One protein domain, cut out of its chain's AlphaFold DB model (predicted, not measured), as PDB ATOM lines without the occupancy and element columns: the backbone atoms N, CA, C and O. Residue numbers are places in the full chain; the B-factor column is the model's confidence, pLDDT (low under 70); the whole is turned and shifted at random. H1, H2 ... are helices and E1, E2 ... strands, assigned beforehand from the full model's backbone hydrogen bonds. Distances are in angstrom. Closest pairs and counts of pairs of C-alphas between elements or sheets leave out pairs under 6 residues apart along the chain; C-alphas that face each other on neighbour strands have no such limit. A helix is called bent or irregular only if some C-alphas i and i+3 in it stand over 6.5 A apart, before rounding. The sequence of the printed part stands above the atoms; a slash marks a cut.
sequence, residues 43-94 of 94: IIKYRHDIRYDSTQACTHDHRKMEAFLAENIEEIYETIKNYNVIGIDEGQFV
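Overview. This is residues 43 to 94 of the 94 residues of the protein "Thymidine kinase" of Meloidogyne enterolobii (UniProt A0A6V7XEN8). A small parallel sheet of three short strands, with E1 in the middle between E4 and E5, has the short helix H1 over one face, on the E4 side, and the small hairpin E2-E3 on the other side. The printed part has 52 residues, with one named helix and five named strands in the order E1 E2 E3 E4 H1 E5; the class is mixed, helices and strands. It is compact, with a radius of gyration of the C-alphas of 10.7 A, and rounded, spanning 30 by 20 by 17 A.

Arrangement. Begin at E1, residues 43 to 46, the inner strand. Beside it runs E5, residues 85 to 89, parallel at 27 degrees, with N 44 and O 87 2.8 A apart, within hydrogen-bond range. Its other neighbour is E4, residues 68 to 70, parallel at 32 degrees, with N 68 and O 43 2.8 A apart. H1, residues 73 to 80, is on the sheet at a height of 8.6 A, over E4 and along the strands; the closest C-alphas of H1 and E4, Ile 76 and Ala 70, are 6.8 A apart. E4, H1 and E5 form a split strand-helix-strand unit, two parallel strands joined through a helix with E1 between them, and its crossover is right-handed. H1 is irregular, with C-alphas 75 and 78 7.9 A apart; 2 of its 4 O i to N i+4 pairs and 4 of its 5 O i to N i+3 pairs are within range. Look next at E2, residues 56 to 58, and E3, residues 64 to 66: this antiparallel hairpin has N 65 and O 57 3.2 A apart. The closest C-alphas of E1 and E2, Lys 45 and Ala 57, are 6.2 A apart. E3 runs on into E4 across one residue, at 79 degrees.

Along the chain. Find C-alpha 43 at (164.778, 188.395, 146.983), where E1 begins its 10.2 A. H1 runs 9.1 A from C-alpha 73 at (167.246, 199.333, 144.216). E5, 13.1 A long, ends at C-alpha 89, (167.567, 188.045, 140.172).

Size, cuts and confidence. The farthest C-alphas, Asp 61 and Glu 78, are 31.4 A apart. The printed part has no cut, and no link is long. Residues 51 to 64 are under pLDDT 70.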
ATOM      1  N   ILE A  43     164.589 188.583 148.424       94.19
ATOM      2  CA  ILE A  43     164.778 188.395 146.983       94.19
ATOM      3  C   ILE A  43     164.194 189.594 146.253       94.19
ATOM      4  O   ILE A  43     163.077 190.008 146.546       94.19
ATOM      5  N   ILE A  44     164.948 190.139 145.307       92.75
ATOM      6  CA  ILE A  44     164.546 191.229 144.432       92.75
ATOM      7  C   ILE A  44     164.436 190.663 143.026       92.75
ATOM      8  O   ILE A  44     165.329 189.950 142.561       92.75
ATOM      9  N   LYS A  45     163.340 190.996 142.355       89.50
ATOM     10  CA  LYS A  45     163.103 190.685 140.952       89.50
ATOM     11  C   LYS A  45     162.808 191.978 140.207       89.50
ATOM     12  O   LYS A  45     162.061 192.826 140.697       89.50
ATOM     13  N   TYR A  46     163.351 192.098 139.001       88.56
ATOM     14  CA  TYR A  46     163.018 193.207 138.119       88.56
ATOM     15  C   TYR A  46     161.517 193.240 137.805       88.56
ATOM     16  O   TYR A  46     160.954 192.254 137.322       88.56
ATOM     17  N   ARG A  47     160.867 194.382 138.055       84.00
ATOM     18  CA  ARG A  47     159.406 194.543 137.941       84.00
ATOM     19  C   ARG A  47     158.849 194.160 136.572       84.00
ATOM     20  O   ARG A  47     157.765 193.587 136.495       84.00
ATOM     21  N   HIS A  48     159.570 194.463 135.496       81.56
ATOM     22  CA  HIS A  48     159.097 194.185 134.139       81.56
ATOM     23  C   HIS A  48     159.480 192.791 133.625       81.56
ATOM     24  O   HIS A  48     159.154 192.450 132.487       81.56
ATOM     25  N   ASP A  49     160.115 191.949 134.445       75.25
ATOM     26  CA  ASP A  49     160.364 190.554 134.088       75.25
ATOM     27  C   ASP A  49     159.108 189.683 134.281       75.25
ATOM     28  O   ASP A  49     159.018 188.855 135.186       75.25
ATOM     29  N   ILE A  50     158.134 189.864 133.387       70.62
ATOM     30  CA  ILE A  50     156.837 189.167 133.383       70.62
ATOM     31  C   ILE A  50     156.856 187.820 132.643       70.62
ATOM     32  O   ILE A  50     155.807 187.225 132.411       70.62
ATOM     33  N   ARG A  51     158.034 187.332 132.229       66.94
ATOM     34  CA  ARG A  51     158.162 186.152 131.350       66.94
ATOM     35  C   ARG A  51     157.644 184.852 131.978       66.94
ATOM     36  O   ARG A  51     157.304 183.934 131.239       66.94
ATOM     37  N   TYR A  52     157.589 184.774 133.311       59.28
ATOM     38  CA  TYR A  52     157.228 183.549 134.040       59.28
ATOM     39  C   TYR A  52     156.199 183.753 135.162       59.28
ATOM     40  O   TYR A  52     155.394 182.857 135.399       59.28
ATOM     41  N   ASP A  53     156.207 184.896 135.856       59.59
ATOM     42  CA  ASP A  53     155.228 185.247 136.894       59.59
ATOM     43  C   ASP A  53     155.299 186.764 137.154       59.59
ATOM     44  O   ASP A  53     156.390 187.336 137.133       59.59
ATOM     45  N   SER A  54     154.158 187.422 137.374       59.50
ATOM     46  CA  SER A  54     154.082 188.872 137.610       59.50
ATOM     47  C   SER A  54     154.359 189.269 139.061       59.50
ATOM     48  O   SER A  54     154.526 190.452 139.334       59.50
ATOM     49  N   THR A  55     154.393 188.304 139.986       55.22
ATOM     50  CA  THR A  55     154.501 188.562 141.435       55.22
ATOM     51  C   THR A  55     155.588 187.760 142.144       55.22
ATOM     52  O   THR A  55     155.945 188.091 143.271       55.22
ATOM     53  N   GLN A  56     156.136 186.719 141.510       58.53
ATOM     54  CA  GLN A  56     157.113 185.828 142.140       58.53
ATOM     55  C   GLN A  56     158.371 185.653 141.287       58.53
ATOM     56  O   GLN A  56     158.324 185.610 140.055       58.53
ATOM     57  N   ALA A  57     159.519 185.498 141.948       58.62
ATOM     58  CA  ALA A  57     160.710 185.003 141.278       58.62
ATOM     59  C   ALA A  57     160.518 183.498 141.053       58.62
ATOM     60  O   ALA A  57     160.317 182.729 141.997       58.62
ATOM     61  N   CYS A  58     160.512 183.093 139.785       57.66
ATOM     62  CA  CYS A  58     160.171 181.744 139.364       57.66
ATOM     63  C   CYS A  58     161.359 181.141 138.621       57.66
ATOM     64  O   CYS A  58     161.865 181.717 137.658       57.66
ATOM     65  N   THR A  59     161.805 179.973 139.068       56.38
ATOM     66  CA  THR A  59     162.746 179.159 138.293       56.38
ATOM     67  C   THR A  59     162.002 178.392 137.207       56.38
ATOM     68  O   THR A  59     160.812 178.106 137.330       56.38
ATOM     69  N   HIS A  60     162.731 177.970 136.176       55.22
ATOM     70  CA  HIS A  60     162.217 177.055 135.155       55.22
ATOM     71  C   HIS A  60     161.646 175.750 135.761       55.22
ATOM     72  O   HIS A  60     160.667 175.196 135.265       55.22
ATOM     73  N   ASP A  61     162.183 175.311 136.902       50.69
ATOM     74  CA  ASP A  61     161.752 174.100 137.615       50.69
ATOM     75  C   ASP A  61     160.577 174.356 138.582       50.69
ATOM     76  O   ASP A  61     160.385 173.619 139.548       50.69
ATOM     77  N   HIS A  62     159.801 175.421 138.349       59.06
ATOM     78  CA  HIS A  62     158.583 175.784 139.090       59.06
ATOM     79  C   HIS A  62     158.790 176.064 140.588       59.06
ATOM     80  O   HIS A  62     157.819 176.186 141.339       59.06
ATOM     81  N   ARG A  63     160.038 176.215 141.054       60.97
ATOM     82  CA  ARG A  63     160.289 176.741 142.402       60.97
ATOM     83  C   ARG A  63     160.013 178.231 142.398       60.97
ATOM     84  O   ARG A  63     160.578 178.948 141.568       60.97
ATOM     85  N   LYS A  64     159.185 178.661 143.344       69.25
ATOM     86  CA  LYS A  64     158.808 180.055 143.544       69.25
ATOM     87  C   LYS A  64     159.278 180.526 144.913       69.25
ATOM     88  O   LYS A  64     159.167 179.787 145.892       69.25
ATOM     89  N   MET A  65     159.809 181.738 144.965       78.06
ATOM     90  CA  MET A  65     160.114 182.445 146.205       78.06
ATOM     91  C   MET A  65     159.456 183.820 146.135       78.06
ATOM     92  O   MET A  65     159.450 184.450 145.072       78.06
ATOM     93  N   GLU A  66     158.867 184.264 147.246       81.38
ATOM     94  CA  GLU A  66     158.352 185.630 147.347       81.38
ATOM     95  C   GLU A  66     159.492 186.620 147.107       81.38
ATOM     96  O   GLU A  66     160.602 186.446 147.618       81.38
ATOM     97  N   ALA A  67     159.222 187.631 146.285       87.88
ATOM     98  CA  ALA A  67     160.216 188.599 145.861       87.88
ATOM     99  C   ALA A  67     159.638 190.014 145.888       87.88
ATOM    100  O   ALA A  67     158.474 190.237 145.559       87.88
ATOM    101  N   PHE A  68     160.485 190.977 146.236       89.38
ATOM    102  CA  PHE A  68     160.219 192.392 146.050       89.38
ATOM    103  C   PHE A  68     160.394 192.739 144.572       89.38
ATOM    104  O   PHE A  68     161.427 192.433 143.973       89.38
ATOM    105  N   LEU A  69     159.382 193.374 143.983       89.06
ATOM    106  CA  LEU A  69     159.433 193.852 142.606       89.06
ATOM    107  C   LEU A  69     159.920 195.295 142.576       89.06
ATOM    108  O   LEU A  69     159.237 196.177 143.102       89.06
ATOM    109  N   ALA A  70     161.037 195.537 141.904       89.12
ATOM    110  CA  ALA A  70     161.611 196.870 141.788       89.12
ATOM    111  C   ALA A  70     162.112 197.149 140.369       89.12
ATOM    112  O   ALA A  70     162.512 196.231 139.647       89.12
ATOM    113  N   GLU A  71     162.059 198.417 139.970       89.56
ATOM    114  CA  GLU A  71     162.728 198.906 138.754       89.56
ATOM    115  C   GLU A  71     164.160 199.371 139.037       89.56
ATOM    116  O   GLU A  71     164.998 199.309 138.147       89.56
ATOM    117  N   ASN A  72     164.419 199.824 140.267       89.56
ATOM    118  CA  ASN A  72     165.728 200.211 140.785       89.56
ATOM    119  C   ASN A  72     165.821 199.880 142.283       89.56
ATOM    120  O   ASN A  72     164.802 199.770 142.971       89.56
ATOM    121  N   ILE A  73     167.036 199.702 142.804       90.62
ATOM    122  CA  ILE A  73     167.246 199.333 144.216       90.62
ATOM    123  C   ILE A  73     166.778 200.435 145.177       90.62
ATOM    124  O   ILE A  73     166.311 200.128 146.278       90.62
ATOM    125  N   GLU A  74     166.867 201.701 144.777       93.12
ATOM    126  CA  GLU A  74     166.490 202.856 145.590       93.12
ATOM    127  C   GLU A  74     165.014 202.820 146.017       93.12
ATOM    128  O   GLU A  74     164.710 203.176 147.156       93.12
ATOM    129  N   GLU A  75     164.111 202.330 145.158       91.88
ATOM    130  CA  GLU A  75     162.670 202.197 145.433       91.88
ATOM    131  C   GLU A  75     162.378 201.356 146.687       91.88
ATOM    132  O   GLU A  75     161.450 201.645 147.444       91.88
ATOM    133  N   ILE A  76     163.180 200.315 146.914       91.94
ATOM    134  CA  ILE A  76     162.949 199.312 147.962       91.94
ATOM    135  C   ILE A  76     164.014 199.333 149.060       91.94
ATOM    136  O   ILE A  76     163.946 198.530 149.993       91.94
ATOM    137  N   TYR A  77     164.985 200.248 148.981       94.31
ATOM    138  CA  TYR A  77     166.133 200.304 149.884       94.31
ATOM    139  C   TYR A  77     165.717 200.303 151.359       94.31
ATOM    140  O   TYR A  77     166.188 199.482 152.147       94.31
ATOM    141  N   GLU A  78     164.772 201.169 151.729       95.88
ATOM    142  CA  GLU A  78     164.287 201.290 153.108       95.88
ATOM    143  C   GLU A  78     163.624 200.006 153.626       95.88
ATOM    144  O   GLU A  78     163.730 199.687 154.811       95.88
ATOM    145  N   THR A  79     162.996 199.236 152.737       92.44
ATOM    146  CA  THR A  79     162.376 197.947 153.058       92.44
ATOM    147  C   THR A  79     163.420 196.846 153.241       92.44
ATOM    148  O   THR A  79     163.284 196.019 154.144       92.44
ATOM    149  N   ILE A  80     164.471 196.827 152.414       93.94
ATOM    150  CA  ILE A  80     165.439 195.718 152.377       93.94
ATOM    151  C   ILE A  80     166.691 195.940 153.237       93.94
ATOM    152  O   ILE A  80     167.381 194.972 153.549       93.94
ATOM    153  N   LYS A  81     166.989 197.174 153.673       94.25
ATOM    154  CA  LYS A  81     168.251 197.526 154.362       94.25
ATOM    155  C   LYS A  81     168.548 196.744 155.646       94.25
ATOM    156  O   LYS A  81     169.702 196.657 156.053       94.25
ATOM    157  N   ASN A  82     167.523 196.185 156.289       93.94
ATOM    158  CA  ASN A  82     167.659 195.431 157.540       93.94
ATOM    159  C   ASN A  82     167.756 193.908 157.329       93.94
ATOM    160  O   ASN A  82     167.846 193.156 158.303       93.94
ATOM    161  N   TYR A  83     167.719 193.431 156.082       95.19
ATOM    162  CA  TYR A  83     167.897 192.013 155.781       95.19
ATOM    163  C   TYR A  83     169.369 191.606 155.882       95.19
ATOM    164  O   TYR A  83     170.271 192.365 155.539       95.19
ATOM    165  N   ASN A  84     169.632 190.382 156.341       95.19
ATOM    166  CA  ASN A  84     170.998 189.866 156.437       95.19
ATOM    167  C   ASN A  84     171.570 189.463 155.072       95.19
ATOM    168  O   ASN A  84     172.789 189.463 154.894       95.19
ATOM    169  N   VAL A  85     170.707 189.057 154.138       95.88
ATOM    170  CA  VAL A  85     171.072 188.624 152.787       95.88
ATOM    171  C   VAL A  85     170.101 189.236 151.787       95.88
ATOM    172  O   VAL A  85     168.887 189.178 151.969       95.88
ATOM    173  N   ILE A  86     170.657 189.792 150.718       95.94
ATOM    174  CA  ILE A  86     169.922 190.421 149.625       95.94
ATOM    175  C   ILE A  86     170.288 189.658 148.350       95.94
ATOM    176  O   ILE A  86     171.451 189.638 147.951       95.94
ATOM    177  N   GLY A  87     169.313 188.978 147.752       95.50
ATOM    178  CA  GLY A  87     169.455 188.272 146.482       95.50
ATOM    179  C   GLY A  87     168.777 189.049 145.363       95.50
ATOM    180  O   GLY A  87     167.610 189.392 145.492       95.50
ATOM    181  N   ILE A  88     169.486 189.311 144.267       94.19
ATOM    182  CA  ILE A  88     168.962 190.061 143.118       94.19
ATOM    183  C   ILE A  88     168.940 189.119 141.913       94.19
ATOM    184  O   ILE A  88     169.993 188.648 141.479       94.19
ATOM    185  N   ASP A  89     167.749 188.816 141.403       91.69
ATOM    186  CA  ASP A  89     167.567 188.045 140.172       91.69
ATOM    187  C   ASP A  89     167.512 188.988 138.967       91.69
ATOM    188  O   ASP A  89     166.953 190.081 139.052       91.69
ATOM    189  N   GLU A  90     168.099 188.560 137.848       88.25
ATOM    190  CA  GLU A  90     168.212 189.361 136.617       88.25
ATOM    191  C   GLU A  90     168.788 190.778 136.853       88.25
ATOM    192  O   GLU A  90     168.340 191.762 136.264       88.25
ATOM    193  N   GLY A  91     169.812 190.880 137.711       88.69
ATOM    194  CA  GLY A  91     170.408 192.148 138.159       88.69
ATOM    195  C   GLY A  91     171.023 193.031 137.067       88.69
ATOM    196  O   GLY A  91     171.417 194.149 137.353       88.69
ATOM    197  N   GLN A  92     171.097 192.576 135.814       90.50
ATOM    198  CA  GLN A  92     171.409 193.445 134.676       90.50
ATOM    199  C   GLN A  92     170.288 194.449 134.336       90.50
ATOM    200  O   GLN A  92     170.511 195.328 133.505       90.50
ATOM    201  N   PHE A  93     169.089 194.281 134.905       87.94
ATOM    202  CA  PHE A  93     167.928 195.144 134.661       87.94
ATOM    203  C   PHE A  93     167.509 195.994 135.869       87.94
ATOM    204  O   PHE A  93     166.685 196.886 135.688       87.94
ATOM    205  N   VAL A  94     168.032 195.698 137.065       78.25
ATOM    206  CA  VAL A  94     167.670 196.333 138.349       78.25
ATOM    207  C   VAL A  94     168.687 197.400 138.729       78.25
ATOM    208  O   VAL A  94     169.889 197.169 138.471       78.25
TER     209      VAL A  94